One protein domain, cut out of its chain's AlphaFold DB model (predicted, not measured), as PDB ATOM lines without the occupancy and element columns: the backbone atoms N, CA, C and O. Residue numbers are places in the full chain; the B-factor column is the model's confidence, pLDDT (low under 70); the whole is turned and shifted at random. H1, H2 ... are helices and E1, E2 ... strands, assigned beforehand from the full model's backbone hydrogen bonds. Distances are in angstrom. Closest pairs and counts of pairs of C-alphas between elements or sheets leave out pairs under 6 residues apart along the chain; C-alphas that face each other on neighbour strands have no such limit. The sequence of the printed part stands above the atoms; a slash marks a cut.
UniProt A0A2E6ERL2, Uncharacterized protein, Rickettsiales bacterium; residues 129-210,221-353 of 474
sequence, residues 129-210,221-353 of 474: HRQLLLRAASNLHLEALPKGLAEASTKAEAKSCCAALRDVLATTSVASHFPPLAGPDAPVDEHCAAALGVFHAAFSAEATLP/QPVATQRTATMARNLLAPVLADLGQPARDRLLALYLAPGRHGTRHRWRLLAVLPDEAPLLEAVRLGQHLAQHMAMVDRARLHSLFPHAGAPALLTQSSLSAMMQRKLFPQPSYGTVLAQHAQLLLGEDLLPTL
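This is residues 129 to 210 and 221 to 353 of the 474 residues of an uncharacterized protein of Rickettsiales bacterium (UniProt A0A2E6ERL2). A small sheet of four strands makes the core, with H4 and H6 over one face and H8 on the other; beside its edge strand E3 stands a bundle of three helices, H1, H2 and H3, with H2 away from the sheet. The 215 printed residues include nine named helices and four named strands, in the order H1 H2 H3 H4 H5 E1 E2 H6 H7 E3 H8 H9 E4. The sheet is mixed, ordered E3 E2 E1 E4, and the class is mixed, helices and strands. The whole is compact, with a radius of gyration of the C-alphas of 16.2 A, and spans 47 by 39 by 28 A.

H1, residues 129 to 149, H2, residues 155 to 170, and H3, residues 188 to 208, form the bundle. H1 and H2 are a helical hairpin at a shallow tilt of 15 degrees; their closest C-alphas, of Gly 148 and Ala 158, are 4.2 A apart. H2 and H3 touch, the same way at a shallow tilt of 25 degrees, closest at C-alphas 162 and 195, 5.3 A. E1, residues 253 to 257, and E2, residues 268 to 273, are an antiparallel hairpin, with N 255 and O 270 2.9 A apart. E3, residues 312 to 315, is parallel to E2, with N 314 and O 271 at 2.9 A. E4, residues 342 to 346, is antiparallel to E1, with N 254 and O 345 at 2.8 A. H4, residues 227 to 242, has a height over the sheet of 9.7 A, and H6, residues 279 to 294, on the same face, 10.3 A. H8, residues 316 to 324, stands up from the opposite face, completing three layers. H5, residues 245 to 248, and H7, residues 298 to 304, are not on the sheet; H9, residues 333 to 340, only grazes it. E2, H6 H7, E3 is a strand-helix-strand unit, two parallel neighbours joined through helices; E3, H8 H9, E4 is a split one, with E2 and E1 between its strands; both crossovers are right-handed. Every O i to N i+4 pair is within hydrogen-bond range in H2, H3, H6, H7, H8 and H9, but 14 of 17 in H1 and 10 of 12 in H4; H5 is too short for one.

H1 begins at C-alpha 129 (2.447, 5.656, 14.697) and is 29.0 A long; H3 is 30.5 A. E4 ends at C-alpha 346 (11.055, 39.654, 8.365).

Residues 211 to 220 are not printed; C-alphas 210 and 221 are 28.0 A apart across the cut. The link from H2 to H3 is long. Mean pLDDT of the printed part is 77.0; residues 148 to 184 are among those under 70.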
ATOM      1  N   HIS A 129       3.791   5.452  15.230       64.31
ATOM      2  CA  HIS A 129       2.447   5.656  14.697       64.31
ATOM      3  C   HIS A 129       1.988   7.118  14.842       64.31
ATOM      4  O   HIS A 129       1.522   7.721  13.874       64.31
ATOM      5  N   ARG A 130       2.206   7.731  16.015       68.69
ATOM      6  CA  ARG A 130       1.933   9.158  16.256       68.69
ATOM      7  C   ARG A 130       2.697  10.066  15.286       68.69
ATOM      8  O   ARG A 130       2.099  10.970  14.711       68.69
ATOM      9  N   GLN A 131       3.986   9.811  15.053       69.38
ATOM     10  CA  GLN A 131       4.788  10.587  14.097       69.38
ATOM     11  C   GLN A 131       4.245  10.498  12.665       69.38
ATOM     12  O   GLN A 131       4.198  11.510  11.970       69.38
ATOM     13  N   LEU A 132       3.798   9.319  12.218       64.56
ATOM     14  CA  LEU A 132       3.187   9.158  10.893       64.56
ATOM     15  C   LEU A 132       1.891   9.970  10.754       64.56
ATOM     16  O   LEU A 132       1.694  10.637   9.738       64.56
ATOM     17  N   LEU A 133       1.042   9.972  11.785       65.50
ATOM     18  CA  LEU A 133      -0.187  10.774  11.812       65.50
ATOM     19  C   LEU A 133       0.112  12.279  11.790       65.50
ATOM     20  O   LEU A 133      -0.495  13.020  11.018       65.50
ATOM     21  N   LEU A 134       1.091  12.737  12.571       74.19
ATOM     22  CA  LEU A 134       1.519  14.138  12.569       74.19
ATOM     23  C   LEU A 134       2.107  14.554  11.211       74.19
ATOM     24  O   LEU A 134       1.783  15.627  10.707       74.19
ATOM     25  N   ARG A 135       2.884  13.689  10.548       73.38
ATOM     26  CA  ARG A 135       3.362  13.933   9.174       73.38
ATOM     27  C   ARG A 135       2.212  14.027   8.169       73.38
ATOM     28  O   ARG A 135       2.234  14.885   7.286       73.38
ATOM     29  N   ALA A 136       1.182  13.194   8.315       66.25
ATOM     30  CA  ALA A 136      -0.024  13.279   7.492       66.25
ATOM     31  C   ALA A 136      -0.793  14.593   7.730       66.25
ATOM     32  O   ALA A 136      -1.216  15.240   6.769       66.25
ATOM     33  N   ALA A 137      -0.906  15.042   8.985       68.94
ATOM     34  CA  ALA A 137      -1.491  16.339   9.326       68.94
ATOM     35  C   ALA A 137      -0.680  17.505   8.736       68.94
ATOM     36  O   ALA A 137      -1.248  18.409   8.125       68.94
ATOM     37  N   SER A 138       0.654  17.453   8.824       78.56
ATOM     38  CA  SER A 138       1.544  18.417   8.164       78.56
ATOM     39  C   SER A 138       1.319  18.464   6.654       78.56
ATOM     40  O   SER A 138       1.271  19.543   6.069       78.56
ATOM     41  N   ASN A 139       1.138  17.311   6.014       76.50
ATOM     42  CA  ASN A 139       0.868  17.239   4.584       76.50
ATOM     43  C   ASN A 139      -0.443  17.944   4.208       76.50
ATOM     44  O   ASN A 139      -0.470  18.712   3.248       76.50
ATOM     45  N   LEU A 140      -1.514  17.726   4.976       67.38
ATOM     46  CA  LEU A 140      -2.785  18.430   4.784       67.38
ATOM     47  C   LEU A 140      -2.621  19.942   4.991       67.38
ATOM     48  O   LEU A 140      -3.092  20.731   4.171       67.38
ATOM     49  N   HIS A 141      -1.892  20.350   6.028       79.44
ATOM     50  CA  HIS A 141      -1.653  21.757   6.349       79.44
ATOM     51  C   HIS A 141      -0.786  22.494   5.319       79.44
ATOM     52  O   HIS A 141      -1.077  23.630   4.966       79.44
ATOM     53  N   LEU A 142       0.269  21.866   4.802       78.56
ATOM     54  CA  LEU A 142       1.193  22.513   3.864       78.56
ATOM     55  C   LEU A 142       0.674  22.548   2.420       78.56
ATOM     56  O   LEU A 142       1.176  23.328   1.614       78.56
ATOM     57  N   GLU A 143      -0.269  21.673   2.057       74.00
ATOM     58  CA  GLU A 143      -0.603  21.418   0.645       74.00
ATOM     59  C   GLU A 143      -2.096  21.509   0.338       74.00
ATOM     60  O   GLU A 143      -2.463  21.886  -0.775       74.00
ATOM     61  N   ALA A 144      -2.962  21.142   1.284       68.00
ATOM     62  CA  ALA A 144      -4.409  21.168   1.089       68.00
ATOM     63  C   ALA A 144      -5.026  22.448   1.665       68.00
ATOM     64  O   ALA A 144      -5.801  23.112   0.979       68.00
ATOM     65  N   LEU A 145      -4.632  22.849   2.877       70.69
ATOM     66  CA  LEU A 145      -5.169  24.050   3.517       70.69
ATOM     67  C   LEU A 145      -4.872  25.348   2.737       70.69
ATOM     68  O   LEU A 145      -5.810  26.120   2.548       70.69
ATOM     69  N   PRO A 146      -3.663  25.593   2.186       73.31
ATOM     70  CA  PRO A 146      -3.387  26.821   1.443       73.31
ATOM     71  C   PRO A 146      -4.228  26.914   0.171       73.31
ATOM     72  O   PRO A 146      -4.668  27.997  -0.198       73.31
ATOM     73  N   LYS A 147      -4.540  25.773  -0.464       70.31
ATOM     74  CA  LYS A 147      -5.493  25.736  -1.582       70.31
ATOM     75  C   LYS A 147      -6.879  26.174  -1.134       70.31
ATOM     76  O   LYS A 147      -7.479  26.989  -1.818       70.31
ATOM     77  N   GLY A 148      -7.354  25.656  -0.001       66.19
ATOM     78  CA  GLY A 148      -8.637  26.036   0.601       66.19
ATOM     79  C   GLY A 148      -8.708  27.497   1.062       66.19
ATOM     80  O   GLY A 148      -9.797  28.029   1.233       66.19
ATOM     81  N   LEU A 149      -7.559  28.149   1.259       63.81
ATOM     82  CA  LEU A 149      -7.458  29.581   1.556       63.81
ATOM     83  C   LEU A 149      -7.305  30.447   0.297       63.81
ATOM     84  O   LEU A 149      -7.494  31.660   0.366       63.81
ATOM     85  N   ALA A 150      -6.968  29.848  -0.847       69.12
ATOM     86  CA  ALA A 150      -6.864  30.553  -2.114       69.12
ATOM     87  C   ALA A 150      -8.254  30.871  -2.690       69.12
ATOM     88  O   ALA A 150      -9.190  30.074  -2.594       69.12
ATOM     89  N   GLU A 151      -8.344  32.009  -3.379       56.81
ATOM     90  CA  GLU A 151      -9.573  32.604  -3.933       56.81
ATOM     91  C   GLU A 151     -10.355  31.678  -4.891       56.81
ATOM     92  O   GLU A 151     -11.554  31.841  -5.094       56.81
ATOM     93  N   ALA A 152      -9.687  30.669  -5.461       50.19
ATOM     94  CA  ALA A 152     -10.269  29.720  -6.408       50.19
ATOM     95  C   ALA A 152     -10.904  28.470  -5.762       50.19
ATOM     96  O   ALA A 152     -11.414  27.619  -6.493       50.19
ATOM     97  N   SER A 153     -10.849  28.317  -4.436       58.31
ATOM     98  CA  SER A 153     -11.379  27.131  -3.751       58.31
ATOM     99  C   SER A 153     -12.853  27.262  -3.382       58.31
ATOM    100  O   SER A 153     -13.365  28.341  -3.078       58.31
ATOM    101  N   THR A 154     -13.570  26.139  -3.402       63.19
ATOM    102  CA  THR A 154     -14.957  26.130  -2.937       63.19
ATOM    103  C   THR A 154     -15.002  26.097  -1.409       63.19
ATOM    104  O   THR A 154     -14.206  25.426  -0.751       63.19
ATOM    105  N   LYS A 155     -16.003  26.760  -0.816       69.88
ATOM    106  CA  LYS A 155     -16.225  26.741   0.643       69.88
ATOM    107  C   LYS A 155     -16.320  25.313   1.208       69.88
ATOM    108  O   LYS A 155     -15.909  25.071   2.339       69.88
ATOM    109  N   ALA A 156     -16.850  24.373   0.424       67.50
ATOM    110  CA  ALA A 156     -16.971  22.967   0.800       67.50
ATOM    111  C   ALA A 156     -15.607  22.256   0.884       67.50
ATOM    112  O   ALA A 156     -15.368  21.511   1.832       67.50
ATOM    113  N   GLU A 157     -14.697  22.517  -0.059       64.44
ATOM    114  CA  GLU A 157     -13.342  21.947  -0.054       64.44
ATOM    115  C   GLU A 157     -12.526  22.445   1.140       64.44
ATOM    116  O   GLU A 157     -11.876  21.646   1.815       64.44
ATOM    117  N   ALA A 158     -12.615  23.741   1.456       65.62
ATOM    118  CA  ALA A 158     -11.948  24.317   2.622       65.62
ATOM    119  C   ALA A 158     -12.452  23.683   3.933       65.62
ATOM    120  O   ALA A 158     -11.646  23.234   4.752       65.62
ATOM    121  N   LYS A 159     -13.778  23.558   4.104       68.44
ATOM    122  CA  LYS A 159     -14.383  22.898   5.276       68.44
ATOM    123  C   LYS A 159     -13.996  21.416   5.373       68.44
ATOM    124  O   LYS A 159     -13.663  20.950   6.459       68.44
ATOM    125  N   SER A 160     -13.980  20.691   4.252       67.50
ATOM    126  CA  SER A 160     -13.579  19.278   4.207       67.50
ATOM    127  C   SER A 160     -12.110  19.075   4.596       67.50
ATOM    128  O   SER A 160     -11.811  18.192   5.398       67.50
ATOM    129  N   CYS A 161     -11.200  19.931   4.118       65.25
ATOM    130  CA  CYS A 161      -9.788  19.880   4.512       65.25
ATOM    131  C   CYS A 161      -9.601  20.152   6.011       65.25
ATOM    132  O   CYS A 161      -8.817  19.467   6.666       65.25
ATOM    133  N   CYS A 162     -10.341  21.118   6.564       67.44
ATOM    134  CA  CYS A 162     -10.319  21.425   7.995       67.44
ATOM    135  C   CYS A 162     -10.803  20.239   8.847       67.44
ATOM    136  O   CYS A 162     -10.196  19.932   9.872       67.44
ATOM    137  N   ALA A 163     -11.865  19.552   8.408       65.44
ATOM    138  CA  ALA A 163     -12.375  18.355   9.074       65.44
ATOM    139  C   ALA A 163     -11.353  17.207   9.035       65.44
ATOM    140  O   ALA A 163     -10.995  16.677  10.082       65.44
ATOM    141  N   ALA A 164     -10.794  16.910   7.857       63.44
ATOM    142  CA  ALA A 164      -9.781  15.866   7.701       63.44
ATOM    143  C   ALA A 164      -8.537  16.121   8.568       63.44
ATOM    144  O   ALA A 164      -8.010  15.199   9.188       63.44
ATOM    145  N   LEU A 165      -8.080  17.377   8.651       64.94
ATOM    146  CA  LEU A 165      -6.951  17.753   9.502       64.94
ATOM    147  C   LEU A 165      -7.241  17.470  10.982       64.94
ATOM    148  O   LEU A 165      -6.394  16.916  11.685       64.94
ATOM    149  N   ARG A 166      -8.444  17.816  11.448       67.31
ATOM    150  CA  ARG A 166      -8.866  17.538  12.820       67.31
ATOM    151  C   ARG A 166      -8.972  16.046  13.087       67.31
ATOM    152  O   ARG A 166      -8.495  15.621  14.130       67.31
ATOM    153  N   ASP A 167      -9.576  15.271  12.194       66.25
ATOM    154  CA  ASP A 167      -9.779  13.835  12.406       66.25
ATOM    155  C   ASP A 167      -8.440  13.110  12.557       66.25
ATOM    156  O   ASP A 167      -8.252  12.332  13.493       66.25
ATOM    157  N   VAL A 168      -7.463  13.450  11.709       63.28
ATOM    158  CA  VAL A 168      -6.093  12.943  11.846       63.28
ATOM    159  C   VAL A 168      -5.514  13.329  13.207       63.28
ATOM    160  O   VAL A 168      -5.012  12.468  13.926       63.28
ATOM    161  N   LEU A 169      -5.622  14.595  13.618       65.31
ATOM    162  CA  LEU A 169      -5.048  15.065  14.881       65.31
ATOM    163  C   LEU A 169      -5.789  14.545  16.126       65.31
ATOM    164  O   LEU A 169      -5.153  14.292  17.146       65.31
ATOM    165  N   ALA A 170      -7.092  14.277  16.052       64.50
ATOM    166  CA  ALA A 170      -7.879  13.706  17.144       64.50
ATOM    167  C   ALA A 170      -7.386  12.305  17.541       64.50
ATOM    168  O   ALA A 170      -7.424  11.940  18.715       64.50
ATOM    169  N   THR A 171      -6.850  11.545  16.584       63.28
ATOM    170  CA  THR A 171      -6.283  10.211  16.837       63.28
ATOM    171  C   THR A 171      -4.901  10.237  17.503       63.28
ATOM    172  O   THR A 171      -4.428   9.209  17.978       63.28
ATOM    173  N   THR A 172      -4.257  11.406  17.624       56.25
ATOM    174  CA  THR A 172      -2.879  11.538  18.142       56.25
ATOM    175  C   THR A 172      -2.768  11.650  19.669       56.25
ATOM    176  O   THR A 172      -1.714  12.015  20.180       56.25
ATOM    177  N   SER A 173      -3.811  11.299  20.433       52.09
ATOM    178  CA  SER A 173      -3.901  11.358  21.914       52.09
ATOM    179  C   SER A 173      -3.856  12.755  22.566       52.09
ATOM    180  O   SER A 173      -4.063  12.862  23.769       52.09
ATOM    181  N   VAL A 174      -3.700  13.839  21.790       52.59
ATOM    182  CA  VAL A 174      -3.792  15.248  22.262       52.59
ATOM    183  C   VAL A 174      -5.247  15.769  22.255       52.59
ATOM    184  O   VAL A 174      -5.516  16.957  22.415       52.59
ATOM    185  N   ALA A 175      -6.223  14.868  22.087       49.16
ATOM    186  CA  ALA A 175      -7.630  15.186  21.837       49.16
ATOM    187  C   ALA A 175      -8.282  16.120  22.877       49.16
ATOM    188  O   ALA A 175      -9.210  16.851  22.535       49.16
ATOM    189  N   SER A 176      -7.794  16.130  24.122       44.81
ATOM    190  CA  SER A 176      -8.342  16.925  25.229       44.81
ATOM    191  C   SER A 176      -8.068  18.431  25.148       44.81
ATOM    192  O   SER A 176      -8.659  19.178  25.923       44.81
ATOM    193  N   HIS A 177      -7.200  18.893  24.240       51.59
ATOM    194  CA  HIS A 177      -6.782  20.302  24.163       51.59
ATOM    195  C   HIS A 177      -7.198  21.016  22.878       51.59
ATOM    196  O   HIS A 177      -6.891  22.195  22.702       51.59
ATOM    197  N   PHE A 178      -7.893  20.333  21.969       57.16
ATOM    198  CA  PHE A 178      -8.288  20.964  20.720       57.16
ATOM    199  C   PHE A 178      -9.495  21.879  20.921       57.16
ATOM    200  O   PHE A 178     -10.507  21.429  21.470       57.16
ATOM    201  N   PRO A 179      -9.449  23.130  20.429       58.06
ATOM    202  CA  PRO A 179     -10.624  23.982  20.437       58.06
ATOM    203  C   PRO A 179     -11.781  23.289  19.692       58.06
ATOM    204  O   PRO A 179     -11.549  22.507  18.754       58.06
ATOM    205  N   PRO A 180     -13.040  23.514  20.106       61.31
ATOM    206  CA  PRO A 180     -14.191  23.019  19.363       61.31
ATOM    207  C   PRO A 180     -14.146  23.551  17.923       61.31
ATOM    208  O   PRO A 180     -13.700  24.673  17.683       61.31
ATOM    209  N   LEU A 181     -14.576  22.733  16.954       59.09
ATOM    210  CA  LEU A 181     -14.768  23.234  15.593       59.09
ATOM    211  C   LEU A 181     -15.778  24.377  15.626       59.09
ATOM    212  O   LEU A 181     -16.741  24.342  16.397       59.09
ATOM    213  N   ALA A 182     -15.581  25.346  14.736       67.44
ATOM    214  CA  ALA A 182     -16.634  26.290  14.416       67.44
ATOM    215  C   ALA A 182     -17.901  25.510  14.010       67.44
ATOM    216  O   ALA A 182     -17.806  24.440  13.394       67.44
ATOM    217  N   GLY A 183     -19.077  26.011  14.402       69.12
ATOM    218  CA  GLY A 183     -20.353  25.358  14.100       69.12
ATOM    219  C   GLY A 183     -20.527  25.111  12.592       69.12
ATOM    220  O   GLY A 183     -19.868  25.764  11.787       69.12
ATOM    221  N   PRO A 184     -21.410  24.193  12.167       68.94
ATOM    222  CA  PRO A 184     -21.591  23.867  10.745       68.94
ATOM    223  C   PRO A 184     -21.927  25.098   9.880       68.94
ATOM    224  O   PRO A 184     -21.499  25.182   8.722       68.94
ATOM    225  N   ASP A 185     -22.610  26.076  10.476       78.00
ATOM    226  CA  ASP A 185     -23.027  27.334   9.850       78.00
ATOM    227  C   ASP A 185     -21.985  28.458   9.950       78.00
ATOM    228  O   ASP A 185     -22.197  29.551   9.423       78.00
ATOM    229  N   ALA A 186     -20.841  28.208  10.592       80.19
ATOM    230  CA  ALA A 186     -19.792  29.203  10.734       80.19
ATOM    231  C   ALA A 186     -19.166  29.574   9.375       80.19
ATOM    232  O   ALA A 186     -19.113  28.747   8.439       80.19
ATOM    233  N   PRO A 187     -18.670  30.817   9.237       84.19
ATOM    234  CA  PRO A 187     -17.917  31.230   8.063       84.19
ATOM    235  C   PRO A 187     -16.653  30.373   7.886       84.19
ATOM    236  O   PRO A 187     -16.097  29.822   8.835       84.19
ATOM    237  N   VAL A 188     -16.190  30.244   6.637       81.50
ATOM    238  CA  VAL A 188     -15.023  29.406   6.288       81.50
ATOM    239  C   VAL A 188     -13.778  29.828   7.067       81.50
ATOM    240  O   VAL A 188     -13.046  28.964   7.538       81.50
ATOM    241  N   ASP A 189     -13.592  31.128   7.279       84.81
ATOM    242  CA  ASP A 189     -12.444  31.671   8.004       84.81
ATOM    243  C   ASP A 189     -12.370  31.148   9.442       84.81
ATOM    244  O   ASP A 189     -11.284  30.850   9.930       84.81
ATOM    245  N   GLU A 190     -13.516  30.973  10.105       85.00
ATOM    246  CA  GLU A 190     -13.578  30.416  11.459       85.00
ATOM    247  C   GLU A 190     -13.260  28.918  11.471       85.00
ATOM    248  O   GLU A 190     -12.561  28.447  12.368       85.00
ATOM    249  N   HIS A 191     -13.693  28.164  10.453       79.50
ATOM    250  CA  HIS A 191     -13.282  26.764  10.300       79.50
ATOM    251  C   HIS A 191     -11.774  26.639  10.061       79.50
ATOM    252  O   HIS A 191     -11.127  25.795  10.682       79.50
ATOM    253  N   CYS A 192     -11.210  27.486   9.198       81.81
ATOM    254  CA  CYS A 192      -9.777  27.516   8.938       81.81
ATOM    255  C   CYS A 192      -8.992  27.947  10.182       81.81
ATOM    256  O   CYS A 192      -7.981  27.327  10.493       81.81
ATOM    257  N   ALA A 193      -9.474  28.938  10.935       85.38
ATOM    258  CA  ALA A 193      -8.842  29.386  12.173       85.38
ATOM    259  C   ALA A 193      -8.858  28.281  13.235       85.38
ATOM    260  O   ALA A 193      -7.834  28.021  13.862       85.38
ATOM    261  N   ALA A 194      -9.981  27.574  13.395       81.19
ATOM    262  CA  ALA A 194     -10.073  26.432  14.301       81.19
ATOM    263  C   ALA A 194      -9.119  25.298  13.890       81.19
ATOM    264  O   ALA A 194      -8.438  24.729  14.741       81.19
ATOM    265  N   ALA A 195      -9.028  24.991  12.592       79.50
ATOM    266  CA  ALA A 195      -8.120  23.974  12.066       79.50
ATOM    267  C   ALA A 195      -6.641  24.347  12.266       79.50
ATOM    268  O   ALA A 195      -5.858  23.501  12.696       79.50
ATOM    269  N   LEU A 196      -6.276  25.615  12.033       84.62
ATOM    270  CA  LEU A 196      -4.950  26.146  12.363       84.62
ATOM    271  C   LEU A 196      -4.668  26.042  13.861       84.62
ATOM    272  O   LEU A 196      -3.593  25.600  14.240       84.62
ATOM    273  N   GLY A 197      -5.635  26.378  14.717       84.56
ATOM    274  CA  GLY A 197      -5.494  26.249  16.168       84.56
ATOM    275  C   GLY A 197      -5.241  24.809  16.616       84.56
ATOM    276  O   GLY A 197      -4.343  24.566  17.414       84.56
ATOM    277  N   VAL A 198      -5.985  23.844  16.063       80.94
ATOM    278  CA  VAL A 198      -5.783  22.404  16.312       80.94
ATOM    279  C   VAL A 198      -4.379  21.981  15.872       80.94
ATOM    280  O   VAL A 198      -3.670  21.311  16.621       80.94
ATOM    281  N   PHE A 199      -3.965  22.395  14.674       84.88
ATOM    282  CA  PHE A 199      -2.642  22.096  14.139       84.88
ATOM    283  C   PHE A 199      -1.530  22.685  15.012       84.88
ATOM    284  O   PHE A 199      -0.654  21.951  15.461       84.88
ATOM    285  N   HIS A 200      -1.584  23.983  15.309       87.19
ATOM    286  CA  HIS A 200      -0.564  24.650  16.109       87.19
ATOM    287  C   HIS A 200      -0.496  24.070  17.519       87.19
ATOM    288  O   HIS A 200       0.589  23.723  17.961       87.19
ATOM    289  N   ALA A 201      -1.630  23.817  18.178       83.00
ATOM    290  CA  ALA A 201      -1.637  23.178  19.493       83.00
ATOM    291  C   ALA A 201      -0.961  21.795  19.485       83.00
ATOM    292  O   ALA A 201      -0.158  21.496  20.371       83.00
ATOM    293  N   ALA A 202      -1.244  20.960  18.474       81.56
ATOM    294  CA  ALA A 202      -0.624  19.641  18.354       81.56
ATOM    295  C   ALA A 202       0.897  19.736  18.171       81.56
ATOM    296  O   ALA A 202       1.640  19.011  18.827       81.56
ATOM    297  N   PHE A 203       1.369  20.629  17.299       86.75
ATOM    298  CA  PHE A 203       2.792  20.743  16.986       86.75
ATOM    299  C   PHE A 203       3.572  21.493  18.070       86.75
ATOM    300  O   PHE A 203       4.664  21.064  18.426       86.75
ATOM    301  N   SER A 204       3.018  22.540  18.679       82.94
ATOM    302  CA  SER A 204       3.642  23.210  19.826       82.94
ATOM    303  C   SER A 204       3.814  22.258  21.015       82.94
ATOM    304  O   SER A 204       4.829  22.326  21.702       82.94
ATOM    305  N   ALA A 205       2.889  21.313  21.228       81.31
ATOM    306  CA  ALA A 205       3.057  20.266  22.238       81.31
ATOM    307  C   ALA A 205       4.236  19.321  21.931       81.31
ATOM    308  O   ALA A 205       4.883  18.824  22.846       81.31
ATOM    309  N   GLU A 206       4.562  19.091  20.658       81.56
ATOM    310  CA  GLU A 206       5.737  18.299  20.268       81.56
ATOM    311  C   GLU A 206       7.060  19.054  20.486       81.56
ATOM    312  O   GLU A 206       8.091  18.419  20.730       81.56
ATOM    313  N   ALA A 207       7.041  20.393  20.428       74.75
ATOM    314  CA  ALA A 207       8.209  21.231  20.720       74.75
ATOM    315  C   ALA A 207       8.606  21.215  22.207       74.75
ATOM    316  O   ALA A 207       9.760  21.482  22.528       74.75
ATOM    317  N   THR A 208       7.673  20.920  23.120       70.88
ATOM    318  CA  THR A 208       7.928  20.929  24.574       70.88
ATOM    319  C   THR A 208       8.344  19.571  25.133       70.88
ATOM    320  O   THR A 208       8.812  19.492  26.271       70.88
ATOM    321  N   LEU A 209       8.199  18.495  24.355       69.69
ATOM    322  CA  LEU A 209       8.671  17.171  24.746       69.69
ATOM    323  C   LEU A 209      10.207  17.180  24.895       69.69
ATOM    324  O   LEU A 209      10.884  17.784  24.060       69.69
ATOM    325  N   PRO A 210      10.778  16.488  25.900       58.12
ATOM    326  CA  PRO A 210      12.223  16.440  26.098       58.12
ATOM    327  C   PRO A 210      12.943  15.887  24.859       58.12
ATOM    328  O   PRO A 210      12.451  14.981  24.175       58.12
ATOM    329  N   GLN A 221      26.494  25.615   5.477       37.03
ATOM    330  CA  GLN A 221      26.995  26.723   4.672       37.03
ATOM    331  C   GLN A 221      25.933  27.103   3.630       37.03
ATOM    332  O   GLN A 221      25.394  26.206   2.971       37.03
ATOM    333  N   PRO A 222      25.628  28.401   3.462       37.16
ATOM    334  CA  PRO A 222      24.670  28.848   2.465       37.16
ATOM    335  C   PRO A 222      25.165  28.443   1.073       37.16
ATOM    336  O   PRO A 222      26.248  28.834   0.637       37.16
ATOM    337  N   VAL A 223      24.377  27.622   0.380       42.62
ATOM    338  CA  VAL A 223      24.664  27.227  -1.002       42.62
ATOM    339  C   VAL A 223      24.290  28.384  -1.929       42.62
ATOM    340  O   VAL A 223      23.295  29.072  -1.703       42.62
ATOM    341  N   ALA A 224      25.091  28.587  -2.979       38.88
ATOM    342  CA  ALA A 224      24.905  29.631  -3.983       38.88
ATOM    343  C   ALA A 224      23.437  29.777  -4.429       38.88
ATOM    344  O   ALA A 224      22.767  28.798  -4.780       38.88
ATOM    345  N   THR A 225      22.955  31.021  -4.435       47.62
ATOM    346  CA  THR A 225      21.603  31.390  -4.851       47.62
ATOM    347  C   THR A 225      21.341  30.949  -6.285       47.62
ATOM    348  O   THR A 225      22.058  31.271  -7.231       47.62
ATOM    349  N   GLN A 226      20.288  30.160  -6.448       56.28
ATOM    350  CA  GLN A 226      19.989  29.497  -7.707       56.28
ATOM    351  C   GLN A 226      19.235  30.412  -8.674       56.28
ATOM    352  O   GLN A 226      18.386  31.213  -8.275       56.28
ATOM    353  N   ARG A 227      19.476  30.238  -9.979       56.47
ATOM    354  CA  ARG A 227      18.821  31.011 -11.051       56.47
ATOM    355  C   ARG A 227      17.285  30.941 -10.990       56.47
ATOM    356  O   ARG A 227      16.620  31.936 -11.257       56.47
ATOM    357  N   THR A 228      16.718  29.797 -10.595       59.81
ATOM    358  CA  THR A 228      15.262  29.606 -10.434       59.81
ATOM    359  C   THR A 228      14.700  30.311  -9.199       59.81
ATOM    360  O   THR A 228      13.646  30.934  -9.294       59.81
ATOM    361  N   ALA A 229      15.426  30.302  -8.076       71.19
ATOM    362  CA  ALA A 229      15.060  31.067  -6.881       71.19
ATOM    363  C   ALA A 229      15.075  32.579  -7.162       71.19
ATOM    364  O   ALA A 229      14.180  33.304  -6.738       71.19
ATOM    365  N   THR A 230      16.046  33.040  -7.958       77.00
ATOM    366  CA  THR A 230      16.133  34.439  -8.408       77.00
ATOM    367  C   THR A 230      14.920  34.830  -9.253       77.00
ATOM    368  O   THR A 230      14.337  35.889  -9.045       77.00
ATOM    369  N   MET A 231      14.493  33.965 -10.178       76.06
ATOM    370  CA  MET A 231      13.314  34.216 -11.012       76.06
ATOM    371  C   MET A 231      12.028  34.298 -10.183       76.06
ATOM    372  O   MET A 231      11.259  35.241 -10.354       76.06
ATOM    373  N   ALA A 232      11.818  33.351  -9.264       79.50
ATOM    374  CA  ALA A 232      10.672  33.369  -8.362       79.50
ATOM    375  C   ALA A 232      10.687  34.619  -7.467       79.50
ATOM    376  O   ALA A 232       9.688  35.318  -7.374       79.50
ATOM    377  N   ARG A 233      11.837  34.977  -6.890       84.19
ATOM    378  CA  ARG A 233      11.982  36.193  -6.080       84.19
ATOM    379  C   ARG A 233      11.679  37.466  -6.875       84.19
ATOM    380  O   ARG A 233      10.965  38.329  -6.379       84.19
ATOM    381  N   ASN A 234      12.174  37.575  -8.105       84.69
ATOM    382  CA  ASN A 234      11.907  38.733  -8.961       84.69
ATOM    383  C   ASN A 234      10.426  38.836  -9.343       84.69
ATOM    384  O   ASN A 234       9.898  39.940  -9.417       84.69
ATOM    385  N   LEU A 235       9.756  37.698  -9.550       83.75
ATOM    386  CA  LEU A 235       8.314  37.658  -9.792       83.75
ATOM    387  C   LEU A 235       7.520  38.170  -8.581       83.75
ATOM    388  O   LEU A 235       6.508  38.841  -8.752       83.75
ATOM    389  N   LEU A 236       7.992  37.868  -7.370       85.62
ATOM    390  CA  LEU A 236       7.346  38.258  -6.117       85.62
ATOM    391  C   LEU A 236       7.683  39.682  -5.667       85.62
ATOM    392  O   LEU A 236       6.941  40.251  -4.875       85.62
ATOM    393  N   ALA A 237       8.784  40.270  -6.142       86.19
ATOM    394  CA  ALA A 237       9.273  41.554  -5.642       86.19
ATOM    395  C   ALA A 237       8.227  42.693  -5.678       86.19
ATOM    396  O   ALA A 237       8.104  43.374  -4.661       86.19
ATOM    397  N   PRO A 238       7.437  42.886  -6.757       84.06
ATOM    398  CA  PRO A 238       6.386  43.907  -6.775       84.06
ATOM    399  C   PRO A 238       5.285  43.621  -5.748       84.06
ATOM    400  O   PRO A 238       4.902  44.500  -4.986       84.06
ATOM    401  N   VAL A 239       4.857  42.358  -5.650       82.19
ATOM    402  CA  VAL A 239       3.824  41.916  -4.703       82.19
ATOM    403  C   VAL A 239       4.243  42.195  -3.260       82.19
ATOM    404  O   VAL A 239       3.448  42.670  -2.459       82.19
ATOM    405  N   LEU A 240       5.508  41.925  -2.928       85.56
ATOM    406  CA  LEU A 240       6.057  42.162  -1.593       85.56
ATOM    407  C   LEU A 240       6.206  43.657  -1.277       85.56
ATOM    408  O   LEU A 240       6.061  44.057  -0.118       85.56
ATOM    409  N   ALA A 241       6.505  44.480  -2.286       85.25
ATOM    410  CA  ALA A 241       6.590  45.929  -2.138       85.25
ATOM    411  C   ALA A 241       5.223  46.540  -1.798       85.25
ATOM    412  O   ALA A 241       5.164  47.415  -0.935       85.25
ATOM    413  N   ASP A 242       4.153  46.010  -2.392       85.50
ATOM    414  CA  ASP A 242       2.776  46.478  -2.198       85.50
ATOM    415  C   ASP A 242       2.134  45.993  -0.885       85.50
ATOM    416  O   ASP A 242       1.091  46.505  -0.475       85.50
ATOM    417  N   LEU A 243       2.760  45.044  -0.173       84.00
ATOM    418  CA  LEU A 243       2.283  44.624   1.146       84.00
ATOM    419  C   LEU A 243       2.376  45.774   2.152       84.00
ATOM    420  O   LEU A 243       3.470  46.186   2.547       84.00
ATOM    421  N   GLY A 244       1.216  46.241   2.612       83.94
ATOM    422  CA  GLY A 244       1.111  47.303   3.606       83.94
ATOM    423  C   GLY A 244       1.731  46.940   4.960       83.94
ATOM    424  O   GLY A 244       1.808  45.769   5.344       83.94
ATOM    425  N   GLN A 245       2.112  47.970   5.722       85.31
ATOM    426  CA  GLN A 245       2.703  47.827   7.058       85.31
ATOM    427  C   GLN A 245       1.895  46.914   8.006       85.31
ATOM    428  O   GLN A 245       2.505  46.040   8.616       85.31
ATOM    429  N   PRO A 246       0.544  46.968   8.049       84.31
ATOM    430  CA  PRO A 246      -0.235  46.096   8.932       84.31
ATOM    431  C   PRO A 246      -0.090  44.594   8.644       84.31
ATOM    432  O   PRO A 246      -0.263  43.775   9.542       84.31
ATOM    433  N   ALA A 247       0.186  44.205   7.394       82.94
ATOM    434  CA  ALA A 247       0.444  42.807   7.052       82.94
ATOM    435  C   ALA A 247       1.859  42.384   7.473       82.94
ATOM    436  O   ALA A 247       2.056  41.254   7.910       82.94
ATOM    437  N   ARG A 248       2.826  43.306   7.374       85.94
ATOM    438  CA  ARG A 248       4.220  43.084   7.776       85.94
ATOM    439  C   ARG A 248       4.357  42.947   9.288       85.94
ATOM    440  O   ARG A 248       5.013  42.017   9.729       85.94
ATOM    441  N   ASP A 249       3.674  43.788  10.061       87.19
ATOM    442  CA  ASP A 249       3.725  43.763  11.532       87.19
ATOM    443  C   ASP A 249       3.165  42.458  12.133       87.19
ATOM    444  O   ASP A 249       3.479  42.097  13.263       87.19
ATOM    445  N   ARG A 250       2.334  41.732  11.374       89.12
ATOM    446  CA  ARG A 250       1.761  40.434  11.770       89.12
ATOM    447  C   ARG A 250       2.642  39.232  11.414       89.12
ATOM    448  O   ARG A 250       2.341  38.121  11.845       89.12
ATOM    449  N   LEU A 251       3.687  39.426  10.610       92.50
ATOM    450  CA  LEU A 251       4.605  38.376  10.172       92.50
ATOM    451  C   LEU A 251       5.906  38.461  10.967       92.50
ATOM    452  O   LEU A 251       6.523  39.517  11.033       92.50
ATOM    453  N   LEU A 252       6.379  37.326  11.478       94.38
ATOM    454  CA  LEU A 252       7.773  37.216  11.913       94.38
ATOM    455  C   LEU A 252       8.696  37.048  10.709       94.38
ATOM    456  O   LEU A 252       9.757  37.659  10.640       94.38
ATOM    457  N   ALA A 253       8.284  36.210   9.755       94.50
ATOM    458  CA  ALA A 253       9.060  35.932   8.561       94.50
ATOM    459  C   ALA A 253       8.180  35.434   7.412       94.50
ATOM    460  O   ALA A 253       7.168  34.767   7.623       94.50
ATOM    461  N   LEU A 254       8.597  35.701   6.180       94.19
ATOM    462  CA  LEU A 254       8.025  35.110   4.976       94.19
ATOM    463  C   LEU A 254       9.149  34.477   4.159       94.19
ATOM    464  O   LEU A 254      10.077  35.172   3.748       94.19
ATOM    465  N   TYR A 255       9.045  33.179   3.887       93.19
ATOM    466  CA  TYR A 255      10.034  32.431   3.114       93.19
ATOM    467  C   TYR A 255       9.485  31.984   1.769       93.19
ATOM    468  O   TYR A 255       8.360  31.494   1.663       93.19
ATOM    469  N   LEU A 256      10.346  32.053   0.761       91.88
ATOM    470  CA  LEU A 256      10.231  31.272  -0.459       91.88
ATOM    471  C   LEU A 256      10.920  29.924  -0.227       91.88
ATOM    472  O   LEU A 256      12.147  29.832  -0.229       91.88
ATOM    473  N   ALA A 257      10.127  28.880  -0.014       89.31
ATOM    474  CA  ALA A 257      10.611  27.534   0.252       89.31
ATOM    475  C   ALA A 257      10.543  26.659  -1.010       89.31
ATOM    476  O   ALA A 257       9.565  26.744  -1.764       89.31
ATOM    477  N   PRO A 258      11.550  25.803  -1.264       84.31
ATOM    478  CA  PRO A 258      11.501  24.860  -2.377       84.31
ATOM    479  C   PRO A 258      10.360  23.854  -2.199       84.31
ATOM    480  O   PRO A 258       9.816  23.684  -1.107       84.31
ATOM    481  N   GLY A 259       9.998  23.159  -3.270       79.44
ATOM    482  CA  GLY A 259       9.037  22.066  -3.204       79.44
ATOM    483  C   GLY A 259       9.576  20.869  -2.426       79.44
ATOM    484  O   GLY A 259      10.710  20.866  -1.938       79.44
ATOM    485  N   ARG A 260       8.760  19.818  -2.335       74.75
ATOM    486  CA  ARG A 260       9.156  18.537  -1.732       74.75
ATOM    487  C   ARG A 260      10.476  18.061  -2.324       74.75
ATOM    488  O   ARG A 260      10.759  18.330  -3.496       74.75
ATOM    489  N   HIS A 261      11.288  17.392  -1.509       70.81
ATOM    490  CA  HIS A 261      12.610  16.891  -1.910       70.81
ATOM    491  C   HIS A 261      13.580  17.969  -2.434       70.81
ATOM    492  O   HIS A 261      14.555  17.655  -3.108       70.81
ATOM    493  N   GLY A 262      13.311  19.255  -2.176       71.56
ATOM    494  CA  GLY A 262      14.131  20.363  -2.675       71.56
ATOM    495  C   GLY A 262      13.905  20.711  -4.144       71.56
ATOM    496  O   GLY A 262      14.740  21.387  -4.749       71.56
ATOM    497  N   THR A 263      12.787  20.274  -4.729       73.44
ATOM    498  CA  THR A 263      12.429  20.592  -6.117       73.44
ATOM    499  C   THR A 263      12.300  22.102  -6.339       73.44
ATOM    500  O   THR A 263      11.622  22.816  -5.600       73.44
ATOM    501  N   ARG A 264      12.954  22.616  -7.388       71.31
ATOM    502  CA  ARG A 264      13.102  24.067  -7.639       71.31
ATOM    503  C   ARG A 264      12.101  24.622  -8.652       71.31
ATOM    504  O   ARG A 264      12.220  25.769  -9.081       71.31
ATOM    505  N   HIS A 265      11.130  23.803  -9.033       66.75
ATOM    506  CA  HIS A 265      10.043  24.113  -9.960       66.75
ATOM    507  C   HIS A 265       8.665  24.091  -9.271       66.75
ATOM    508  O   HIS A 265       7.650  24.302  -9.920       66.75
ATOM    509  N   ARG A 266       8.619  23.838  -7.954       76.19
ATOM    510  CA  ARG A 266       7.393  23.836  -7.138       76.19
ATOM    511  C   ARG A 266       7.583  24.644  -5.864       76.19
ATOM    512  O   ARG A 266       7.506  24.109  -4.759       76.19
ATOM    513  N   TRP A 267       7.873  25.926  -6.024       85.62
ATOM    514  CA  TRP A 267       8.051  26.823  -4.891       85.62
ATOM    515  C   TRP A 267       6.760  26.949  -4.081       85.62
ATOM    516  O   TRP A 267       5.648  26.838  -4.603       85.62
ATOM    517  N   ARG A 268       6.922  27.197  -2.785       87.31
ATOM    518  CA  ARG A 268       5.838  27.502  -1.853       87.31
ATOM    519  C   ARG A 268       6.207  28.706  -1.004       87.31
ATOM    520  O   ARG A 268       7.387  28.971  -0.777       87.31
ATOM    521  N   LEU A 269       5.193  29.409  -0.521       91.31
ATOM    522  CA  LEU A 269       5.374  30.444   0.486       91.31
ATOM    523  C   LEU A 269       5.123  29.848   1.871       91.31
ATOM    524  O   LEU A 269       4.135  29.140   2.071       91.31
ATOM    525  N   LEU A 270       6.018  30.127   2.813       93.31
ATOM    526  CA  LEU A 270       5.838  29.817   4.231       93.31
ATOM    527  C   LEU A 270       5.792  31.135   4.997       93.31
ATOM    528  O   LEU A 270       6.780  31.866   5.016       93.31
ATOM    529  N   ALA A 271       4.649  31.440   5.600       94.75
ATOM    530  CA  ALA A 271       4.468  32.612   6.443       94.75
ATOM    531  C   ALA A 271       4.563  32.186   7.909       94.75
ATOM    532  O   ALA A 271       3.763  31.371   8.373       94.75
ATOM    533  N   VAL A 272       5.555  32.725   8.613       95.62
ATOM    534  CA  VAL A 272       5.796  32.460  10.030       95.62
ATOM    535  C   VAL A 272       5.200  33.581  10.868       95.62
ATOM    536  O   VAL A 272       5.454  34.761  10.620       95.62
ATOM    537  N   LEU A 273       4.403  33.195  11.855       94.88
ATOM    538  CA  LEU A 273       3.619  34.067  12.718       94.88
ATOM    539  C   LEU A 273       4.104  33.967  14.171       94.88
ATOM    540  O   LEU A 273       4.620  32.913  14.563       94.88
ATOM    541  N   PRO A 274       3.897  35.016  14.987       92.88
ATOM    542  CA  PRO A 274       4.044  34.915  16.435       92.88
ATOM    543  C   PRO A 274       3.148  33.811  17.007       92.88
ATOM    544  O   PRO A 274       2.038  33.604  16.517       92.88
ATOM    545  N   ASP A 275       3.599  33.128  18.062       89.62
ATOM    546  CA  ASP A 275       2.808  32.071  18.714       89.62
ATOM    547  C   ASP A 275       1.485  32.601  19.301       89.62
ATOM    548  O   ASP A 275       0.481  31.896  19.296       89.62
ATOM    549  N   GLU A 276       1.468  33.870  19.717       89.50
ATOM    550  CA  GLU A 276       0.302  34.562  20.289       89.50
ATOM    551  C   GLU A 276      -0.603  35.218  19.225       89.50
ATOM    552  O   GLU A 276      -1.520  35.973  19.554       89.50
ATOM    553  N   ALA A 277      -0.340  34.997  17.932       87.62
ATOM    554  CA  ALA A 277      -1.110  35.630  16.867       87.62
ATOM    555  C   ALA A 277      -2.585  35.176  16.899       87.62
ATOM    556  O   ALA A 277      -2.858  33.970  16.862       87.62
ATOM    557  N   PRO A 278      -3.565  36.104  16.880       88.94
ATOM    558  CA  PRO A 278      -4.971  35.728  16.800       88.94
ATOM    559  C   PRO A 278      -5.245  34.906  15.533       88.94
ATOM    560  O   PRO A 278      -5.048  35.381  14.414       88.94
ATOM    561  N   LEU A 279      -5.738  33.673  15.691       88.94
ATOM    562  CA  LEU A 279      -5.874  32.705  14.590       88.94
ATOM    563  C   LEU A 279      -6.747  33.215  13.435       88.94
ATOM    564  O   LEU A 279      -6.459  32.955  12.270       88.94
ATOM    565  N   LEU A 280      -7.801  33.975  13.739       88.00
ATOM    566  CA  LEU A 280      -8.657  34.564  12.709       88.00
ATOM    567  C   LEU A 280      -7.916  35.644  11.905       88.00
ATOM    568  O   LEU A 280      -8.111  35.767  10.697       88.00
ATOM    569  N   GLU A 281      -7.039  36.413  12.551       88.69
ATOM    570  CA  GLU A 281      -6.188  37.383  11.861       88.69
ATOM    571  C   GLU A 281      -5.107  36.696  11.028       88.69
ATOM    572  O   GLU A 281      -4.830  37.146   9.918       88.69
ATOM    573  N   ALA A 282      -4.562  35.575  11.508       89.75
ATOM    574  CA  ALA A 282      -3.642  34.737  10.747       89.75
ATOM    575  C   ALA A 282      -4.281  34.223   9.445       89.75
ATOM    576  O   ALA A 282      -3.691  34.358   8.372       89.75
ATOM    577  N   VAL A 283      -5.513  33.701   9.512       88.88
ATOM    578  CA  VAL A 283      -6.267  33.269   8.321       88.88
ATOM    579  C   VAL A 283      -6.467  34.426   7.347       88.88
ATOM    580  O   VAL A 283      -6.174  34.285   6.160       88.88
ATOM    581  N   ARG A 284      -6.915  35.585   7.846       88.88
ATOM    582  CA  ARG A 284      -7.131  36.783   7.020       88.88
ATOM    583  C   ARG A 284      -5.844  37.270   6.365       88.88
ATOM    584  O   ARG A 284      -5.867  37.670   5.207       88.88
ATOM    585  N   LEU A 285      -4.719  37.210   7.073       88.94
ATOM    586  CA  LEU A 285      -3.403  37.503   6.512       88.94
ATOM    587  C   LEU A 285      -3.047  36.516   5.392       88.94
ATOM    588  O   LEU A 285      -2.613  36.947   4.329       88.94
ATOM    589  N   GLY A 286      -3.276  35.214   5.587       88.94
ATOM    590  CA  GLY A 286      -3.065  34.203   4.548       88.94
ATOM    591  C   GLY A 286      -3.905  34.449   3.295       88.94
ATOM    592  O   GLY A 286      -3.380  34.394   2.184       88.94
ATOM    593  N   GLN A 287      -5.182  34.797   3.466       86.56
ATOM    594  CA  GLN A 287      -6.077  35.176   2.368       86.56
ATOM    595  C   GLN A 287      -5.611  36.453   1.669       86.56
ATOM    596  O   GLN A 287      -5.570  36.504   0.444       86.56
ATOM    597  N   HIS A 288      -5.211  37.469   2.433       86.88
ATOM    598  CA  HIS A 288      -4.700  38.723   1.894       86.88
ATOM    599  C   HIS A 288      -3.426  38.512   1.067       86.88
ATOM    600  O   HIS A 288      -3.311  39.040  -0.038       86.88
ATOM    601  N   LEU A 289      -2.497  37.689   1.564       86.12
ATOM    602  CA  LEU A 289      -1.300  37.279   0.832       86.12
ATOM    603  C   LEU A 289      -1.668  36.493  -0.433       86.12
ATOM    604  O   LEU A 289      -1.113  36.760  -1.493       86.12
ATOM    605  N   ALA A 290      -2.631  35.570  -0.358       84.88
ATOM    606  CA  ALA A 290      -3.100  34.819  -1.524       84.88
ATOM    607  C   ALA A 290      -3.748  35.724  -2.591       84.88
ATOM    608  O   ALA A 290      -3.499  35.540  -3.781       84.88
ATOM    609  N   GLN A 291      -4.523  36.733  -2.185       84.19
ATOM    610  CA  GLN A 291      -5.095  37.743  -3.086       84.19
ATOM    611  C   GLN A 291      -4.005  38.584  -3.755       84.19
ATOM    612  O   GLN A 291      -4.042  38.811  -4.960       84.19
ATOM    613  N   HIS A 292      -2.989  38.994  -2.993       83.44
ATOM    614  CA  HIS A 292      -1.841  39.720  -3.536       83.44
ATOM    615  C   HIS A 292      -1.070  38.876  -4.554       83.44
ATOM    616  O   HIS A 292      -0.675  39.364  -5.612       83.44
ATOM    617  N   MET A 293      -0.919  37.581  -4.275       81.00
ATOM    618  CA  MET A 293      -0.337  36.627  -5.212       81.00
ATOM    619  C   MET A 293      -1.165  36.489  -6.493       81.00
ATOM    620  O   MET A 293      -0.590  36.411  -7.575       81.00
ATOM    621  N   ALA A 294      -2.496  36.540  -6.413       78.38
ATOM    622  CA  ALA A 294      -3.372  36.475  -7.583       78.38
ATOM    623  C   ALA A 294      -3.220  37.667  -8.553       78.38
ATOM    624  O   ALA A 294      -3.647  37.562  -9.702       78.38
ATOM    625  N   MET A 295      -2.577  38.769  -8.137       79.75
ATOM    626  CA  MET A 295      -2.250  39.902  -9.017       79.75
ATOM    627  C   MET A 295      -1.111  39.592 -10.000       79.75
ATOM    628  O   MET A 295      -0.937  40.290 -11.000       79.75
ATOM    629  N   VAL A 296      -0.315  38.555  -9.732       81.31
ATOM    630  CA  VAL A 296       0.735  38.087 -10.640       81.31
ATOM    631  C   VAL A 296       0.100  37.324 -11.799       81.31
ATOM    632  O   VAL A 296      -0.857  36.574 -11.609       81.31
ATOM    633  N   ASP A 297       0.672  37.459 -13.002       81.81
ATOM    634  CA  ASP A 297       0.243  36.700 -14.178       81.81
ATOM    635  C   ASP A 297       0.028  35.212 -13.850       81.81
ATOM    636  O   ASP A 297       0.948  34.496 -13.440       81.81
ATOM    637  N   ARG A 298      -1.213  34.754 -14.047       76.56
ATOM    638  CA  ARG A 298      -1.686  33.441 -13.606       76.56
ATOM    639  C   ARG A 298      -0.878  32.307 -14.234       76.56
ATOM    640  O   ARG A 298      -0.578  31.334 -13.549       76.56
ATOM    641  N   ALA A 299      -0.498  32.422 -15.506       76.00
ATOM    642  CA  ALA A 299       0.280  31.388 -16.186       76.00
ATOM    643  C   ALA A 299       1.687  31.256 -15.580       76.00
ATOM    644  O   ALA A 299       2.109  30.151 -15.227       76.00
ATOM    645  N   ARG A 300       2.386  32.383 -15.382       75.25
ATOM    646  CA  ARG A 300       3.694  32.410 -14.707       75.25
ATOM    647  C   ARG A 300       3.609  31.907 -13.274       75.25
ATOM    648  O   ARG A 300       4.453  31.118 -12.850       75.25
ATOM    649  N   LEU A 301       2.580  32.312 -12.543       76.88
ATOM    650  CA  LEU A 301       2.425  31.924 -11.155       76.88
ATOM    651  C   LEU A 301       2.147  30.417 -11.003       76.88
ATOM    652  O   LEU A 301       2.834  29.766 -10.222       76.88
ATOM    653  N   HIS A 302       1.248  29.826 -11.797       75.25
ATOM    654  CA  HIS A 302       0.991  28.372 -11.755       75.25
ATOM    655  C   HIS A 302       2.190  27.532 -12.205       75.25
ATOM    656  O   HIS A 302       2.364  26.416 -11.724       75.25
ATOM    657  N   SER A 303       3.044  28.064 -13.087       72.44
ATOM    658  CA  SER A 303       4.274  27.370 -13.499       72.44
ATOM    659  C   SER A 303       5.351  27.288 -12.412       72.44
ATOM    660  O   SER A 303       6.245  26.453 -12.518       72.44
ATOM    661  N   LEU A 304       5.286  28.138 -11.381       74.56
ATOM    662  CA  LEU A 304       6.259  28.158 -10.283       74.56
ATOM    663  C   LEU A 304       5.668  27.719  -8.944       74.56
ATOM    664  O   LEU A 304       6.400  27.195  -8.105       74.56
ATOM    665  N   PHE A 305       4.364  27.924  -8.753       77.38
ATOM    666  CA  PHE A 305       3.639  27.678  -7.515       77.38
ATOM    667  C   PHE A 305       2.438  26.762  -7.797       77.38
ATOM    668  O   PHE A 305       1.431  27.226  -8.335       77.38
ATOM    669  N   PRO A 306       2.482  25.481  -7.386       64.31
ATOM    670  CA  PRO A 306       1.424  24.503  -7.665       64.31
ATOM    671  C   PRO A 306       0.027  24.875  -7.138       64.31
ATOM    672  O   PRO A 306      -0.960  24.293  -7.584       64.31
ATOM    673  N   HIS A 307      -0.059  25.822  -6.191       64.69
ATOM    674  CA  HIS A 307      -1.278  26.179  -5.443       64.69
ATOM    675  C   HIS A 307      -1.598  27.672  -5.510       64.69
ATOM    676  O   HIS A 307      -1.972  28.281  -4.512       64.69
ATOM    677  N   ALA A 308      -1.373  28.289  -6.667       63.81
ATOM    678  CA  ALA A 308      -1.577  29.724  -6.854       63.81
ATOM    679  C   ALA A 308      -0.795  30.626  -5.858       63.81
ATOM    680  O   ALA A 308      -1.114  31.799  -5.693       63.81
ATOM    681  N   GLY A 309       0.256  30.097  -5.220       71.56
ATOM    682  CA  GLY A 309       1.132  30.857  -4.328       71.56
ATOM    683  C   GLY A 309       0.550  31.169  -2.947       71.56
ATOM    684  O   GLY A 309       1.172  31.933  -2.217       71.56
ATOM    685  N   ALA A 310      -0.591  30.587  -2.557       82.44
ATOM    686  CA  ALA A 310      -1.116  30.772  -1.204       82.44
ATOM    687  C   ALA A 310      -0.106  30.263  -0.150       82.44
ATOM    688  O   ALA A 310       0.424  29.154  -0.302       82.44
ATOM    689  N   PRO A 311       0.193  31.053   0.900       88.88
ATOM    690  CA  PRO A 311       1.185  30.673   1.892       88.88
ATOM    691  C   PRO A 311       0.647  29.614   2.853       88.88
ATOM    692  O   PRO A 311      -0.511  29.660   3.270       88.88
ATOM    693  N   ALA A 312       1.515  28.694   3.272       90.38
ATOM    694  CA  ALA A 312       1.258  27.909   4.470       90.38
ATOM    695  C   ALA A 312       1.581  28.762   5.704       90.38
ATOM    696  O   ALA A 312       2.665  29.344   5.794       90.38
ATOM    697  N   LEU A 313       0.634  28.839   6.637       93.06
ATOM    698  CA  LEU A 313       0.735  29.636   7.859       93.06
ATOM    699  C   LEU A 313       1.294  28.770   8.991       93.06
ATOM    700  O   LEU A 313       0.745  27.710   9.274       93.06
ATOM    701  N   LEU A 314       2.380  29.182   9.635       93.44
ATOM    702  CA  LEU A 314       3.000  28.441  10.733       93.44
ATOM    703  C   LEU A 314       3.308  29.384  11.888       93.44
ATOM    704  O   LEU A 314       3.877  30.446  11.666       93.44
ATOM    705  N   THR A 315       2.996  28.998  13.122       92.81
ATOM    706  CA  THR A 315       3.582  29.682  14.279       92.81
ATOM    707  C   THR A 315       5.054  29.297  14.432       92.81
ATOM    708  O   THR A 315       5.485  28.249  13.930       92.81
ATOM    709  N   GLN A 316       5.836  30.125  15.124       92.06
ATOM    710  CA  GLN A 316       7.247  29.847  15.396       92.06
ATOM    711  C   GLN A 316       7.442  28.486  16.085       92.06
ATOM    712  O   GLN A 316       8.265  27.682  15.637       92.06
ATOM    713  N   SER A 317       6.658  28.187  17.122       89.19
ATOM    714  CA  SER A 317       6.721  26.908  17.841       89.19
ATOM    715  C   SER A 317       6.347  25.713  16.960       89.19
ATOM    716  O   SER A 317       7.016  24.679  17.010       89.19
ATOM    717  N   SER A 318       5.341  25.860  16.089       91.06
ATOM    718  CA  SER A 318       4.962  24.810  15.136       91.06
ATOM    719  C   SER A 318       6.093  24.517  14.156       91.06
ATOM    720  O   SER A 318       6.428  23.357  13.929       91.06
ATOM    721  N   LEU A 319       6.713  25.560  13.593       91.94
ATOM    722  CA  LEU A 319       7.856  25.404  12.695       91.94
ATOM    723  C   LEU A 319       9.036  24.735  13.413       91.94
ATOM    724  O   LEU A 319       9.627  23.804  12.866       91.94
ATOM    725  N   SER A 320       9.333  25.150  14.649       88.56
ATOM    726  CA  SER A 320      10.369  24.531  15.483       88.56
ATOM    727  C   SER A 320      10.120  23.036  15.672       88.56
ATOM    728  O   SER A 320      11.006  22.229  15.391       88.56
ATOM    729  N   ALA A 321       8.900  22.648  16.058       87.00
ATOM    730  CA  ALA A 321       8.523  21.246  16.207       87.00
ATOM    731  C   ALA A 321       8.702  20.467  14.902       87.00
ATOM    732  O   ALA A 321       9.298  19.392  14.892       87.00
ATOM    733  N   MET A 322       8.224  21.018  13.783       88.50
ATOM    734  CA  MET A 322       8.334  20.369  12.475       88.50
ATOM    735  C   MET A 322       9.784  20.091  12.081       88.50
ATOM    736  O   MET A 322      10.082  18.999  11.588       88.50
ATOM    737  N   MET A 323      10.672  21.053  12.333       86.19
ATOM    738  CA  MET A 323      12.105  20.958  12.058       86.19
ATOM    739  C   MET A 323      12.803  19.962  12.990       86.19
ATOM    740  O   MET A 323      13.466  19.039  12.519       86.19
ATOM    741  N   GLN A 324      12.620  20.103  14.303       81.25
ATOM    742  CA  GLN A 324      13.325  19.312  15.318       81.25
ATOM    743  C   GLN A 324      12.860  17.852  15.350       81.25
ATOM    744  O   GLN A 324      13.671  16.939  15.499       81.25
ATOM    745  N   ARG A 325      11.556  17.618  15.163       80.88
ATOM    746  CA  ARG A 325      10.928  16.290  15.238       80.88
ATOM    747  C   ARG A 325      10.748  15.619  13.870       80.88
ATOM    748  O   ARG A 325      10.147  14.550  13.798       80.88
ATOM    749  N   LYS A 326      11.250  16.224  12.782       80.88
ATOM    750  CA  LYS A 326      11.121  15.721  11.396       80.88
ATOM    751  C   LYS A 326       9.667  15.389  11.033       80.88
ATOM    752  O   LYS A 326       9.375  14.323  10.482       80.88
ATOM    753  N   LEU A 327       8.742  16.286  11.376       83.19
ATOM    754  CA  LEU A 327       7.296  16.094  11.177       83.19
ATOM    755  C   LEU A 327       6.794  16.646   9.839       83.19
ATOM    756  O   LEU A 327       5.592  16.666   9.585       83.19
ATOM    757  N   PHE A 328       7.704  17.083   8.969       82.69
ATOM    758  CA  PHE A 328       7.379  17.367   7.578       82.69
ATOM    759  C   PHE A 328       6.935  16.094   6.837       82.69
ATOM    760  O   PHE A 328       7.322  14.990   7.232       82.69
ATOM    761  N   PRO A 329       6.185  16.221   5.723       73.38
ATOM    762  CA  PRO A 329       5.760  15.063   4.933       73.38
ATOM    763  C   PRO A 329       6.949  14.214   4.463       73.38
ATOM    764  O   PRO A 329       6.850  12.992   4.397       73.38
ATOM    765  N   GLN A 330       8.072  14.875   4.174       77.19
ATOM    766  CA  GLN A 330       9.382  14.267   3.968       77.19
ATOM    767  C   GLN A 330      10.270  14.564   5.187       77.19
ATOM    768  O   GLN A 330      10.520  15.741   5.467       77.19
ATOM    769  N   PRO A 331      10.772  13.545   5.904       72.88
ATOM    770  CA  PRO A 331      11.654  13.721   7.060       72.88
ATOM    771  C   PRO A 331      12.877  14.627   6.823       72.88
ATOM    772  O   PRO A 331      13.267  15.388   7.706       72.88
ATOM    773  N   SER A 332      13.466  14.584   5.629       76.75
ATOM    774  CA  SER A 332      14.639  15.364   5.210       76.75
ATOM    775  C   SER A 332      14.329  16.822   4.865       76.75
ATOM    776  O   SER A 332      15.246  17.635   4.733       76.75
ATOM    777  N   TYR A 333      13.052  17.185   4.722       80.56
ATOM    778  CA  TYR A 333      12.677  18.495   4.197       80.56
ATOM    779  C   TYR A 333      13.062  19.650   5.121       80.56
ATOM    780  O   TYR A 333      13.371  20.729   4.626       80.56
ATOM    781  N   GLY A 334      13.153  19.432   6.436       80.50
ATOM    782  CA  GLY A 334      13.682  20.449   7.354       80.50
ATOM    783  C   GLY A 334      15.115  20.874   6.999       80.50
ATOM    784  O   GLY A 334      15.432  22.063   6.983       80.50
ATOM    785  N   THR A 335      15.964  19.921   6.606       75.88
ATOM    786  CA  THR A 335      17.334  20.194   6.136       75.88
ATOM    787  C   THR A 335      17.330  20.951   4.810       75.88
ATOM    788  O   THR A 335      18.087  21.902   4.632       75.88
ATOM    789  N   VAL A 336      16.443  20.562   3.891       77.75
ATOM    790  CA  VAL A 336      16.252  21.247   2.603       77.75
ATOM    791  C   VAL A 336      15.818  22.699   2.820       77.75
ATOM    792  O   VAL A 336      16.352  23.599   2.174       77.75
ATOM    793  N   LEU A 337      14.873  22.941   3.732       80.88
ATOM    794  CA  LEU A 337      14.411  24.282   4.082       80.88
ATOM    795  C   LEU A 337      15.557  25.133   4.623       80.88
ATOM    796  O   LEU A 337      15.793  26.212   4.090       80.88
ATOM    797  N   ALA A 338      16.309  24.628   5.604       78.25
ATOM    798  CA  ALA A 338      17.435  25.354   6.192       78.25
ATOM    799  C   ALA A 338      18.520  25.737   5.166       78.25
ATOM    800  O   ALA A 338      19.195  26.748   5.333       78.25
ATOM    801  N   GLN A 339      18.702  24.943   4.107       74.44
ATOM    802  CA  GLN A 339      19.747  25.170   3.101       74.44
ATOM    803  C   GLN A 339      19.299  26.015   1.906       74.44
ATOM    804  O   GLN A 339      20.133  26.634   1.240       74.44
ATOM    805  N   HIS A 340      18.010  25.981   1.562       76.94
ATOM    806  CA  HIS A 340      17.537  26.465   0.264       76.94
ATOM    807  C   HIS A 340      16.369  27.441   0.335       76.94
ATOM    808  O   HIS A 340      16.085  28.090  -0.677       76.94
ATOM    809  N   ALA A 341      15.692  27.564   1.477       84.81
ATOM    810  CA  ALA A 341      14.683  28.597   1.635       84.81
ATOM    811  C   ALA A 341      15.323  29.985   1.491       84.81
ATOM    812  O   ALA A 341      16.482  30.203   1.838       84.81
ATOM    813  N   GLN A 342      14.571  30.923   0.926       88.38
ATOM    814  CA  GLN A 342      14.997  32.309   0.776       88.38
ATOM    815  C   GLN A 342      14.084  33.189   1.615       88.38
ATOM    816  O   GLN A 342      12.866  33.164   1.426       88.38
ATOM    817  N   LEU A 343      14.667  33.984   2.508       91.00
ATOM    818  CA  LEU A 343      13.925  35.001   3.238       91.00
ATOM    819  C   LEU A 343      13.445  36.087   2.263       91.00
ATOM    820  O   LEU A 343      14.227  36.650   1.489       91.00
ATOM    821  N   LEU A 344      12.145  36.360   2.293       91.00
ATOM    822  CA  LEU A 344      11.503  37.417   1.516       91.00
ATOM    823  C   LEU A 344      11.236  38.657   2.372       91.00
ATOM    824  O   LEU A 344      11.478  39.766   1.905       91.00
ATOM    825  N   LEU A 345      10.745  38.469   3.601       91.06
ATOM    826  CA  LEU A 345      10.423  39.527   4.567       91.06
ATOM    827  C   LEU A 345      10.654  39.026   6.000       91.06
ATOM    828  O   LEU A 345      10.474  37.836   6.250       91.06
ATOM    829  N   GLY A 346      10.951  39.939   6.928       91.44
ATOM    830  CA  GLY A 346      11.055  39.654   8.365       91.44
ATOM    831  C   GLY A 346      12.446  39.210   8.822       91.44
ATOM    832  O   GLY A 346      13.446  39.590   8.212       91.44
ATOM    833  N   GLU A 347      12.500  38.435   9.904       89.56
ATOM    834  CA  GLU A 347      13.736  37.914  10.504       89.56
ATOM    835  C   GLU A 347      14.023  36.471  10.063       89.56
ATOM    836  O   GLU A 347      13.108  35.660   9.906       89.56
ATOM    837  N   ASP A 348      15.302  36.128   9.868       89.19
ATOM    838  CA  ASP A 348      15.686  34.761   9.503       89.19
ATOM    839  C   ASP A 348      15.732  33.845  10.738       89.19
ATOM    840  O   ASP A 348      16.665  33.876  11.540       89.19
ATOM    841  N   LEU A 349      14.700  33.021  10.879       87.00
ATOM    842  CA  LEU A 349      14.480  32.072  11.967       87.00
ATOM    843  C   LEU A 349      15.018  30.676  11.632       87.00
ATOM    844  O   LEU A 349      15.292  29.891  12.532       87.00
ATOM    845  N   LEU A 350      15.174  30.317  10.355       84.31
ATOM    846  CA  LEU A 350      15.589  28.960   9.976       84.31
ATOM    847  C   LEU A 350      16.985  28.559  10.497       84.31
ATOM    848  O   LEU A 350      17.129  27.400  10.899       84.31
ATOM    849  N   PRO A 351      17.993  29.458  10.569       77.38
ATOM    850  CA  PRO A 351      19.310  29.129  11.114       77.38
ATOM    851  C   PRO A 351      19.295  28.713  12.588       77.38
ATOM    852  O   PRO A 351      20.161  27.951  13.012       77.38
ATOM    853  N   THR A 352      18.326  29.185  13.378       76.19
ATOM    854  CA  THR A 352      18.204  28.831  14.803       76.19
ATOM    855  C   THR A 352      17.371  27.568  15.024       76.19
ATOM    856  O   THR A 352      17.419  26.978  16.101       76.19
ATOM    857  N   LEU A 353      16.648  27.118  13.993       76.00
ATOM    858  CA  LEU A 353      15.761  25.953  14.018       76.00
ATOM    859  C   LEU A 353      16.355  24.732  13.294       76.00
ATOM    860  O   LEU A 353      15.624  23.789  12.990       76.00
TER     861      LEU A 353